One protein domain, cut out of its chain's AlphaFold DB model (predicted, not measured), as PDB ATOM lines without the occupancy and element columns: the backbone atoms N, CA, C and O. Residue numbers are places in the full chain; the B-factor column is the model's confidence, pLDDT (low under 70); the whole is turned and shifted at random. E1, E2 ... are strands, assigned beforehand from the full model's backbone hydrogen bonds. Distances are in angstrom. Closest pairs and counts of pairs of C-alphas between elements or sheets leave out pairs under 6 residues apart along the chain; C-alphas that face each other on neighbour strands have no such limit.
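What this domain is: This is residues 10 to 92 of the 93 residues of an uncharacterized protein of Candidatus Rokubacteria bacterium (UniProt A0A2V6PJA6). One broad, twisted sheet of seven strands makes a shallow trough, with no second layer over it, and a small hairpin, E2 and E3, bends out of it at one end of the strands. The hairpin lies along the chain between the edge strand E1 and its neighbour E4, while E4 to E9 go back and forth across the rest of the sheet. The printed part has 83 residues with nine named strands, E1 to E9 in turn, and no named helix: the class is all strand. The large sheet has the order E1, E4, E5, E6, E7, E8, E9, all antiparallel. The whole is only just compact, close to loose, with a radius of gyration of the C-alphas of 13.8 A and spans of 35 by 30 by 17 A.

How they stand to each other: In the large sheet, E6, residues 54 to 60, is antiparallel to E5, residues 44 to 50, with N 49 and O 56 2.8 A apart, within hydrogen-bond range. On the other side of E6 is E7, residues 67 to 73, antiparallel at 179 degrees, with N 57 and O 70 at 2.8 A. E8, residues 76 to 82, pairs with E7 through N 69 and O 80, 2.8 A. The edge strand E9, residues 88 to 91, pairs with E8 through N 81 and O 89, 2.8 A. E4, residues 32 to 38, pairs with E5 through N 35 and O 48, 2.9 A. The other edge strand E1, residues 10 to 14, pairs with E4 through N 14 and O 32, 2.8 A. E4 to E9 form a meander, each strand the antiparallel neighbour of the one before. E1 runs on into E2, residues 17 to 21, across a break of 2 residues at 89 degrees. E2 and E3, residues 27 to 29, are an antiparallel hairpin, with N 28 and O 20 at 2.8 A. E3 runs on into E4 across a break of 2 residues at 52 degrees. E2 and E3 are apart from the strands of the large sheet.

Where its parts are: E6 measures 20.2 A, E8 19.3 A, E7 18.5 A, E4 18.4 A and E5 16.3 A from first to last C-alpha. E1 begins at C-alpha 10, (104.097, 100.678, 164.250). E2 begins at C-alpha 17, (88.876, 112.865, 156.429). E9 ends at C-alpha 91, (78.348, 92.313, 175.096).

The domain as a whole: The C-alphas of Ser 40 and Pro 75, the two farthest apart, are 36.5 A apart. The printed part has no cut. The link from E6 to E7 is short, with 6 residues; the other links are tight. Mean pLDDT of the printed part is 95.3, and no printed residue is under 70.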
ATOM      1  N   SER A  10     104.236  99.411 164.972       97.94
ATOM      2  CA  SER A  10     104.097 100.678 164.250       97.94
ATOM      3  C   SER A  10     103.134 101.599 164.982       97.94
ATOM      4  O   SER A  10     102.085 101.131 165.430       97.94
ATOM      5  N   ILE A  11     103.445 102.892 165.014       98.19
ATOM      6  CA  ILE A  11     102.492 103.957 165.326       98.19
ATOM      7  C   ILE A  11     102.243 104.713 164.024       98.19
ATOM      8  O   ILE A  11     103.190 105.132 163.360       98.19
ATOM      9  N   THR A  12     100.981 104.838 163.631       98.12
ATOM     10  CA  THR A  12     100.566 105.553 162.420       98.12
ATOM     11  C   THR A  12      99.544 106.606 162.800       98.12
ATOM     12  O   THR A  12      98.597 106.294 163.518       98.12
ATOM     13  N   ILE A  13      99.723 107.823 162.297       98.19
ATOM     14  CA  ILE A  13      98.729 108.891 162.399       98.19
ATOM     15  C   ILE A  13      97.983 108.916 161.070       98.19
ATOM     16  O   ILE A  13      98.589 109.119 160.016       98.19
ATOM     17  N   LEU A  14      96.690 108.618 161.116       96.44
ATOM     18  CA  LEU A  14      95.794 108.736 159.976       96.44
ATOM     19  C   LEU A  14      95.133 110.113 160.065       96.44
ATOM     20  O   LEU A  14      94.482 110.368 161.080       96.44
ATOM     21  N   PRO A  15      95.295 110.989 159.060       97.06
ATOM     22  CA  PRO A  15      94.673 112.305 159.084       97.06
ATOM     23  C   PRO A  15      93.148 112.175 159.099       97.06
ATOM     24  O   PRO A  15      92.595 111.198 158.586       97.06
ATOM     25  N   ALA A  16      92.477 113.175 159.667       95.88
ATOM     26  CA  ALA A  16      91.029 113.273 159.568       95.88
ATOM     27  C   ALA A  16      90.599 113.394 158.098       95.88
ATOM     28  O   ALA A  16      91.224 114.117 157.318       95.88
ATOM     29  N   ASP A  17      89.508 112.726 157.737       95.44
ATOM     30  CA  ASP A  17      88.876 112.865 156.429       95.44
ATOM     31  C   ASP A  17      87.378 113.152 156.608       95.44
ATOM     32  O   ASP A  17      86.603 112.247 156.938       95.44
ATOM     33  N   PRO A  18      86.936 114.403 156.380       94.38
ATOM     34  CA  PRO A  18      85.549 114.801 156.578       94.38
ATOM     35  C   PRO A  18      84.585 114.188 155.552       94.38
ATOM     36  O   PRO A  18      83.380 114.345 155.715       94.38
ATOM     37  N   ASN A  19      85.071 113.506 154.509       96.00
ATOM     38  CA  ASN A  19      84.243 112.968 153.428       96.00
ATOM     39  C   ASN A  19      83.998 111.454 153.536       96.00
ATOM     40  O   ASN A  19      83.205 110.903 152.767       96.00
ATOM     41  N   VAL A  20      84.655 110.763 154.474       93.38
ATOM     42  CA  VAL A  20      84.472 109.319 154.669       93.38
ATOM     43  C   VAL A  20      83.065 109.036 155.181       93.38
ATOM     44  O   VAL A  20      82.650 109.571 156.207       93.38
ATOM     45  N   LYS A  21      82.345 108.151 154.489       92.94
ATOM     46  CA  LYS A  21      81.080 107.587 154.969       92.94
ATOM     47  C   LYS A  21      81.358 106.401 155.883       92.94
ATOM     48  O   LYS A  21      81.950 105.409 155.458       92.94
ATOM     49  N   MET A  22      80.912 106.511 157.124       85.50
ATOM     50  CA  MET A  22      81.074 105.494 158.151       85.50
ATOM     51  C   MET A  22      80.008 104.394 158.014       85.50
ATOM     52  O   MET A  22      78.918 104.648 157.494       85.50
ATOM     53  N   PRO A  23      80.270 103.164 158.499       80.69
ATOM     54  CA  PRO A  23      79.291 102.071 158.455       80.69
ATOM     55  C   PRO A  23      77.990 102.346 159.224       80.69
ATOM     56  O   PRO A  23      76.975 101.718 158.940       80.69
ATOM     57  N   ASP A  24      78.018 103.265 160.194       79.44
ATOM     58  CA  ASP A  24      76.844 103.719 160.954       79.44
ATOM     59  C   ASP A  24      76.020 104.793 160.208       79.44
ATOM     60  O   ASP A  24      75.019 105.276 160.731       79.44
ATOM     61  N   GLY A  25      76.421 105.157 158.985       85.44
ATOM     62  CA  GLY A  25      75.776 106.173 158.154       85.44
ATOM     63  C   GLY A  25      76.230 107.609 158.427       85.44
ATOM     64  O   GLY A  25      75.815 108.508 157.694       85.44
ATOM     65  N   THR A  26      77.082 107.847 159.430       86.31
ATOM     66  CA  THR A  26      77.666 109.174 159.670       86.31
ATOM     67  C   THR A  26      78.745 109.509 158.639       86.31
ATOM     68  O   THR A  26      79.254 108.634 157.932       86.31
ATOM     69  N   THR A  27      79.087 110.792 158.528       92.31
ATOM     70  CA  THR A  27      80.158 111.270 157.648       92.31
ATOM     71  C   THR A  27      81.252 111.911 158.489       92.31
ATOM     72  O   THR A  27      80.961 112.616 159.456       92.31
ATOM     73  N   GLY A  28      82.499 111.683 158.093       91.38
ATOM     74  CA  GLY A  28      83.688 112.184 158.761       91.38
ATOM     75  C   GLY A  28      84.392 111.082 159.538       91.38
ATOM     76  O   GLY A  28      83.853 110.521 160.491       91.38
ATOM     77  N   TYR A  29      85.626 110.792 159.136       90.31
ATOM     78  CA  TYR A  29      86.552 109.966 159.890       90.31
ATOM     79  C   TYR A  29      87.497 110.883 160.675       90.31
ATOM     80  O   TYR A  29      88.196 111.688 160.053       90.31
ATOM     81  N   PRO A  30      87.513 110.823 162.017       93.38
ATOM     82  CA  PRO A  30      88.398 111.664 162.810       93.38
ATOM     83  C   PRO A  30      89.860 111.251 162.621       93.38
ATOM     84  O   PRO A  30      90.161 110.116 162.234       93.38
ATOM     85  N   GLU A  31      90.776 112.160 162.958       96.75
ATOM     86  CA  GLU A  31      92.188 111.803 163.071       96.75
ATOM     87  C   GLU A  31      92.330 110.595 164.007       96.75
ATOM     88  O   GLU A  31      91.669 110.504 165.047       96.75
ATOM     89  N   THR A  32      93.160 109.635 163.603       97.44
ATOM     90  CA  THR A  32      93.340 108.387 164.341       97.44
ATOM     91  C   THR A  32      94.813 108.105 164.573       97.44
ATOM     92  O   THR A  32      95.579 107.923 163.626       97.44
ATOM     93  N   VAL A  33      95.192 107.954 165.839       98.50
ATOM     94  CA  VAL A  33      96.493 107.401 166.221       98.50
ATOM     95  C   VAL A  33      96.341 105.896 166.392       98.50
ATOM     96  O   VAL A  33      95.530 105.420 167.187       98.50
ATOM     97  N   LEU A  34      97.118 105.131 165.629       98.31
ATOM     98  CA  LEU A  34      96.982 103.685 165.531       98.31
ATOM     99  C   LEU A  34      98.292 102.973 165.858       98.31
ATOM    100  O   LEU A  34      99.231 102.971 165.062       98.31
ATOM    101  N   LEU A  35      98.316 102.312 167.015       98.62
ATOM    102  CA  LEU A  35      99.376 101.399 167.424       98.62
ATOM    103  C   LEU A  35      99.052  99.976 166.961       98.62
ATOM    104  O   LEU A  35      97.951  99.463 167.175       98.62
ATOM    105  N   ARG A  36     100.034  99.304 166.358       98.44
ATOM    106  CA  ARG A  36      99.943  97.894 165.967       98.44
ATOM    107  C   ARG A  36     101.127  97.109 166.508       98.44
ATOM    108  O   ARG A  36     102.251  97.582 166.376       98.44
ATOM    109  N   LEU A  37     100.882  95.900 167.019       98.12
ATOM    110  CA  LEU A  37     101.910  94.865 167.185       98.12
ATOM    111  C   LEU A  37     101.706  93.787 166.124       98.12
ATOM    112  O   LEU A  37     100.583  93.330 165.897       98.12
ATOM    113  N   ILE A  38     102.794  93.416 165.458       96.88
ATOM    114  CA  ILE A  38     102.791  92.640 164.220       96.88
ATOM    115  C   ILE A  38     103.583  91.350 164.441       96.88
ATOM    116  O   ILE A  38     104.729  91.360 164.915       96.88
ATOM    117  N   ASN A  39     102.949  90.219 164.130       93.94
ATOM    118  CA  ASN A  39     103.567  88.906 164.272       93.94
ATOM    119  C   ASN A  39     104.621  88.649 163.176       93.94
ATOM    120  O   ASN A  39     104.813  89.447 162.260       93.94
ATOM    121  N   SER A  40     105.316  87.515 163.260       93.19
ATOM    122  CA  SER A  40     106.377  87.155 162.308       93.19
ATOM    123  C   SER A  40     105.895  86.952 160.866       93.19
ATOM    124  O   SER A  40     106.726  86.988 159.964       93.19
ATOM    125  N   GLN A  41     104.588  86.754 160.658       91.44
ATOM    126  CA  GLN A  41     103.938  86.601 159.350       91.44
ATOM    127  C   GLN A  41     103.401  87.935 158.801       91.44
ATOM    128  O   GLN A  41     102.691  87.955 157.802       91.44
ATOM    129  N   GLY A  42     103.677  89.060 159.470       92.25
ATOM    130  CA  GLY A  42     103.216  90.382 159.040       92.25
ATOM    131  C   GLY A  42     101.763  90.708 159.406       92.25
ATOM    132  O   GLY A  42     101.284  91.792 159.079       92.25
ATOM    133  N   ARG A  43     101.050  89.827 160.123       92.38
ATOM    134  CA  ARG A  43      99.673  90.080 160.578       92.38
ATOM    135  C   ARG A  43      99.689  90.911 161.870       92.38
ATOM    136  O   ARG A  43     100.287  90.473 162.857       92.38
ATOM    137  N   PRO A  44      99.002  92.069 161.925       93.44
ATOM    138  CA  PRO A  44      98.791  92.782 163.179       93.44
ATOM    139  C   PRO A  44      97.861  91.980 164.098       93.44
ATOM    140  O   PRO A  44      96.686  91.797 163.771       93.44
ATOM    141  N   THR A  45      98.380  91.505 165.229       96.06
ATOM    142  CA  THR A  45      97.622  90.728 166.230       96.06
ATOM    143  C   THR A  45      97.159  91.581 167.401       96.06
ATOM    144  O   THR A  45      96.196  91.221 168.066       96.06
ATOM    145  N   VAL A  46      97.779  92.739 167.622       98.00
ATOM    146  CA  VAL A  46      97.273  93.762 168.542       98.00
ATOM    147  C   VAL A  46      97.082  95.044 167.755       98.00
ATOM    148  O   VAL A  46      97.975  95.459 167.013       98.00
ATOM    149  N   LYS A  47      95.915  95.666 167.904       98.25
ATOM    150  CA  LYS A  47      95.606  96.985 167.350       98.25
ATOM    151  C   LYS A  47      95.008  97.836 168.459       98.25
ATOM    152  O   LYS A  47      94.087  97.371 169.123       98.25
ATOM    153  N   ILE A  48      95.509  99.051 168.636       98.62
ATOM    154  CA  ILE A  48      94.936 100.058 169.532       98.62
ATOM    155  C   ILE A  48      94.774 101.337 168.718       98.62
ATOM    156  O   ILE A  48      95.754 101.851 168.184       98.62
ATOM    157  N   ALA A  49      93.539 101.803 168.589       98.12
ATOM    158  CA  ALA A  49      93.180 103.034 167.902       98.12
ATOM    159  C   ALA A  49      92.631 104.033 168.919       98.12
ATOM    160  O   ALA A  49      91.826 103.650 169.769       98.12
ATOM    161  N   ALA A  50      93.032 105.291 168.800       98.19
ATOM    162  CA  ALA A  50      92.462 106.402 169.549       98.19
ATOM    163  C   ALA A  50      92.143 107.557 168.597       98.19
ATOM    164  O   ALA A  50      92.914 107.836 167.677       98.19
ATOM    165  N   THR A  51      91.006 108.201 168.831       96.38
ATOM    166  CA  THR A  51      90.497 109.374 168.114       96.38
ATOM    167  C   THR A  51      89.878 110.337 169.130       96.38
ATOM    168  O   THR A  51      89.677 109.972 170.289       96.38
ATOM    169  N   GLU A  52      89.503 111.545 168.711       93.25
ATOM    170  CA  GLU A  52      88.726 112.457 169.571       93.25
ATOM    171  C   GLU A  52      87.332 111.909 169.931       93.25
ATOM    172  O   GLU A  52      86.748 112.303 170.939       93.25
ATOM    173  N   ARG A  53      86.790 110.982 169.127       91.00
ATOM    174  CA  ARG A  53      85.464 110.379 169.338       91.00
ATOM    175  C   ARG A  53      85.506 109.170 170.278       91.00
ATOM    176  O   ARG A  53      84.483 108.829 170.875       91.00
ATOM    177  N   GLY A  54      86.656 108.508 170.411       95.38
ATOM    178  CA  GLY A  54      86.776 107.322 171.252       95.38
ATOM    179  C   GLY A  54      88.027 106.490 170.995       95.38
ATOM    180  O   GLY A  54      89.020 106.952 170.435       95.38
ATOM    181  N   ALA A  55      87.983 105.231 171.425       97.75
ATOM    182  CA  ALA A  55      89.105 104.313 171.320       97.75
ATOM    183  C   ALA A  55      88.648 102.868 171.114       97.75
ATOM    184  O   ALA A  55      87.579 102.443 171.554       97.75
ATOM    185  N   GLY A  56      89.500 102.083 170.465       98.06
ATOM    186  CA  GLY A  56      89.260 100.667 170.237       98.06
ATOM    187  C   GLY A  56      90.527  99.844 170.384       98.06
ATOM    188  O   GLY A  56      91.598 100.245 169.931       98.06
ATOM    189  N   GLN A  57      90.390  98.659 170.965       98.50
ATOM    190  CA  GLN A  57      91.432  97.644 171.019       98.50
ATOM    191  C   GLN A  57      90.945  96.372 170.331       98.50
ATOM    192  O   GLN A  57      89.824  95.926 170.558       98.50
ATOM    193  N   VAL A  58      91.804  95.757 169.519       98.25
ATOM    194  CA  VAL A  58      91.573  94.432 168.937       98.25
ATOM    195  C   VAL A  58      92.745  93.518 169.271       98.25
ATOM    196  O   VAL A  58      93.897  93.859 168.998       98.25
ATOM    197  N   LEU A  59      92.429  92.349 169.824       98.12
ATOM    198  CA  LEU A  59      93.335  91.227 170.042       98.12
ATOM    199  C   LEU A  59      92.948  90.097 169.084       98.12
ATOM    200  O   LEU A  59      91.891  89.489 169.229       98.12
ATOM    201  N   GLY A  60      93.782  89.844 168.080       97.00
ATOM    202  CA  GLY A  60      93.607  88.761 167.119       97.00
ATOM    203  C   GLY A  60      94.130  87.434 167.664       97.00
ATOM    204  O   GLY A  60      95.240  87.371 168.190       97.00
ATOM    205  N   GLY A  61      93.335  86.379 167.504       94.44
ATOM    206  CA  GLY A  61      93.739  85.004 167.773       94.44
ATOM    207  C   GLY A  61      94.561  84.395 166.634       94.44
ATOM    208  O   GLY A  61      94.882  85.051 165.637       94.44
ATOM    209  N   GLU A  62      94.874  83.109 166.777       91.12
ATOM    210  CA  GLU A  62      95.688  82.334 165.830       91.12
ATOM    211  C   GLU A  62      95.191  82.453 164.381       91.12
ATOM    212  O   GLU A  62      95.978  82.716 163.473       91.12
ATOM    213  N   SER A  63      93.875  82.380 164.171       87.75
ATOM    214  CA  SER A  63      93.234  82.422 162.855       87.75
ATOM    215  C   SER A  63      92.269  83.597 162.703       87.75
ATOM    216  O   SER A  63      91.811  84.188 163.681       87.75
ATOM    217  N   ASP A  64      91.965  83.958 161.461       87.44
ATOM    218  CA  ASP A  64      90.801  84.779 161.116       87.44
ATOM    219  C   ASP A  64      89.574  83.842 161.041       87.44
ATOM    220  O   ASP A  64      89.712  82.756 160.473       87.44
ATOM    221  N   PRO A  65      88.410  84.168 161.641       94.31
ATOM    222  CA  PRO A  65      88.036  85.426 162.285       94.31
ATOM    223  C   PRO A  65      88.113  85.422 163.815       94.31
ATOM    224  O   PRO A  65      87.320  86.097 164.464       94.31
ATOM    225  N   THR A  66      89.056  84.709 164.433       97.62
ATOM    226  CA  THR A  66      89.179  84.691 165.900       97.62
ATOM    227  C   THR A  66      89.732  86.020 166.427       97.62
ATOM    228  O   THR A  66      90.878  86.370 166.130       97.62
ATOM    229  N   TYR A  67      88.961  86.758 167.233       98.12
ATOM    230  CA  TYR A  67      89.424  87.981 167.906       98.12
ATOM    231  C   TYR A  67      88.547  88.391 169.098       98.12
ATOM    232  O   TYR A  67      87.388  87.994 169.220       98.12
ATOM    233  N   VAL A  68      89.103  89.266 169.936       98.44
ATOM    234  CA  VAL A  68      88.371  90.093 170.902       98.44
ATOM    235  C   VAL A  68      88.527  91.553 170.495       98.44
ATOM    236  O   VAL A  68      89.639  92.003 170.223       98.44
ATOM    237  N   GLN A  69      87.426  92.294 170.453       98.50
ATOM    238  CA  GLN A  69      87.408  93.737 170.257       98.50
ATOM    239  C   GLN A  69      86.746  94.404 171.460       98.50
ATOM    240  O   GLN A  69      85.638  94.036 171.836       98.50
ATOM    241  N   ILE A  70      87.413  95.404 172.024       98.50
ATOM    242  CA  ILE A  70      86.869  96.306 173.039       98.50
ATOM    243  C   ILE A  70      86.736  97.663 172.362       98.50
ATOM    244  O   ILE A  70      87.711  98.153 171.789       98.50
ATOM    245  N   LEU A  71      85.540  98.240 172.373       98.06
ATOM    246  CA  LEU A  71      85.255  99.476 171.653       98.06
ATOM    247  C   LEU A  71      84.478 100.444 172.538       98.06
ATOM    248  O   LEU A  71      83.434 100.079 173.078       98.06
ATOM    249  N   ALA A  72      84.976 101.675 172.625       97.38
ATOM    250  CA  ALA A  72      84.257 102.840 173.107       97.38
ATOM    251  C   ALA A  72      84.201 103.860 171.964       97.38
ATOM    252  O   ALA A  72      85.241 104.327 171.502       97.38
ATOM    253  N   ASP A  73      83.000 104.167 171.486       91.94
ATOM    254  CA  ASP A  73      82.785 105.086 170.370       91.94
ATOM    255  C   ASP A  73      81.605 106.013 170.671       91.94
ATOM    256  O   ASP A  73      80.457 105.567 170.797       91.94
ATOM    257  N   GLY A  74      81.892 107.306 170.835       90.94
ATOM    258  CA  GLY A  74      80.918 108.273 171.330       90.94
ATOM    259  C   GLY A  74      80.295 107.805 172.659       90.94
ATOM    260  O   GLY A  74      81.027 107.452 173.583       90.94
ATOM    261  N   PRO A  75      78.953 107.765 172.785       93.44
ATOM    262  CA  PRO A  75      78.281 107.318 174.008       93.44
ATOM    263  C   PRO A  75      78.176 105.787 174.140       93.44
ATOM    264  O   PRO A  75      77.603 105.298 175.111       93.44
ATOM    265  N   SER A  76      78.658 105.016 173.160       94.94
ATOM    266  CA  SER A  76      78.470 103.562 173.108       94.94
ATOM    267  C   SER A  76      79.721 102.808 173.543       94.94
ATOM    268  O   SER A  76      80.834 103.149 173.149       94.94
ATOM    269  N   THR A  77      79.537 101.715 174.287       98.00
ATOM    270  CA  THR A  77      80.612 100.768 174.615       98.00
ATOM    271  C   THR A  77      80.197  99.336 174.295       98.00
ATOM    272  O   THR A  77      79.015  98.986 174.344       98.00
ATOM    273  N   SER A  78      81.159  98.497 173.906       98.50
ATOM    274  CA  SER A  78      80.913  97.073 173.667       98.50
ATOM    275  C   SER A  78      82.177  96.219 173.754       98.50
ATOM    276  O   SER A  78      83.292  96.698 173.526       98.50
ATOM    277  N   VAL A  79      81.977  94.926 174.017       98.69
ATOM    278  CA  VAL A  79      82.977  93.874 173.816       98.69
ATOM    279  C   VAL A  79      82.445  92.899 172.774       98.69
ATOM    280  O   VAL A  79      81.412  92.264 172.972       98.69
ATOM    281  N   ARG A  80      83.150  92.766 171.654       98.44
ATOM    282  CA  ARG A  80      82.820  91.836 170.573       98.44
ATOM    283  C   ARG A  80      83.804  90.672 170.571       98.44
ATOM    284  O   ARG A  80      85.011  90.867 170.468       98.44
ATOM    285  N   LEU A  81      83.270  89.463 170.658       98.44
ATOM    286  CA  LEU A  81      83.995  88.199 170.631       98.44
ATOM    287  C   LEU A  81      83.692  87.498 169.309       98.44
ATOM    288  O   LEU A  81      82.528  87.399 168.922       98.44
ATOM    289  N   SER A  82      84.719  87.004 168.628       98.44
ATOM    290  CA  SER A  82      84.588  86.212 167.407       98.44
ATOM    291  C   SER A  82      85.464  84.970 167.507       98.44
ATOM    292  O   SER A  82      86.603  85.056 167.970       98.44
ATOM    293  N   ASN A  83      84.936  83.812 167.110       97.44
ATOM    294  CA  ASN A  83      85.654  82.537 167.162       97.44
ATOM    295  C   ASN A  83      86.051  82.030 165.764       97.44
ATOM    296  O   ASN A  83      85.675  82.603 164.742       97.44
ATOM    297  N   LYS A  84      86.783  80.909 165.721       97.19
ATOM    298  CA  LYS A  84      87.263  80.287 164.476       97.19
ATOM    299  C   LYS A  84      86.151  79.851 163.513       97.19
ATOM    300  O   LYS A  84      86.407  79.702 162.327       97.19
ATOM    301  N   ASP A  85      84.940  79.634 164.023       97.12
ATOM    302  CA  ASP A  85      83.784  79.199 163.235       97.12
ATOM    303  C   ASP A  85      82.980  80.403 162.707       97.12
ATOM    304  O   ASP A  85      81.886  80.233 162.170       97.12
ATOM    305  N   GLY A  86      83.472  81.634 162.908       95.75
ATOM    306  CA  GLY A  86      82.782  82.864 162.515       95.75
ATOM    307  C   GLY A  86      81.613  83.248 163.420       95.75
ATOM    308  O   GLY A  86      80.886  84.192 163.109       95.75
ATOM    309  N   ARG A  87      81.411  82.553 164.549       97.88
ATOM    310  CA  ARG A  87      80.373  82.925 165.516       97.88
ATOM    311  C   ARG A  87      80.795  84.190 166.243       97.88
ATOM    312  O   ARG A  87      81.892  84.254 166.797       97.88
ATOM    313  N   VAL A  88      79.886  85.160 166.272       98.25
ATOM    314  CA  VAL A  88      80.092  86.458 166.911       98.25
ATOM    315  C   VAL A  88      79.147  86.611 168.096       98.25
ATOM    316  O   VAL A  88      77.951  86.351 167.979       98.25
ATOM    317  N   HIS A  89      79.680  87.083 169.218       98.50
ATOM    318  CA  HIS A  89      78.906  87.508 170.377       98.50
ATOM    319  C   HIS A  89      79.292  88.939 170.761       98.50
ATOM    320  O   HIS A  89      80.472  89.286 170.746       98.50
ATOM    321  N   VAL A  90      78.306  89.775 171.079       98.50
ATOM    322  CA  VAL A  90      78.524  91.176 171.457       98.50
ATOM    323  C   VAL A  90      77.912  91.412 172.828       98.50
ATOM    324  O   VAL A  90      76.714  91.220 173.009       98.50
ATOM    325  N   VAL A  91      78.741  91.866 173.761       98.62
ATOM    326  CA  VAL A  91      78.348  92.313 175.096       98.62
ATOM    327  C   VAL A  91      78.281  93.837 175.091       98.62
ATOM    328  O   VAL A  91      79.192  94.497 174.584       98.62
ATOM    329  N   LYS A  92      77.203  94.392 175.640       98.06
ATOM    330  CA  LYS A  92      76.971  95.829 175.849       98.06
ATOM    331  C   LYS A  92      76.500  96.044 177.299       98.06
ATOM    332  O   LYS A  92      76.074  95.055 177.900       98.06
TER     333      LYS A  92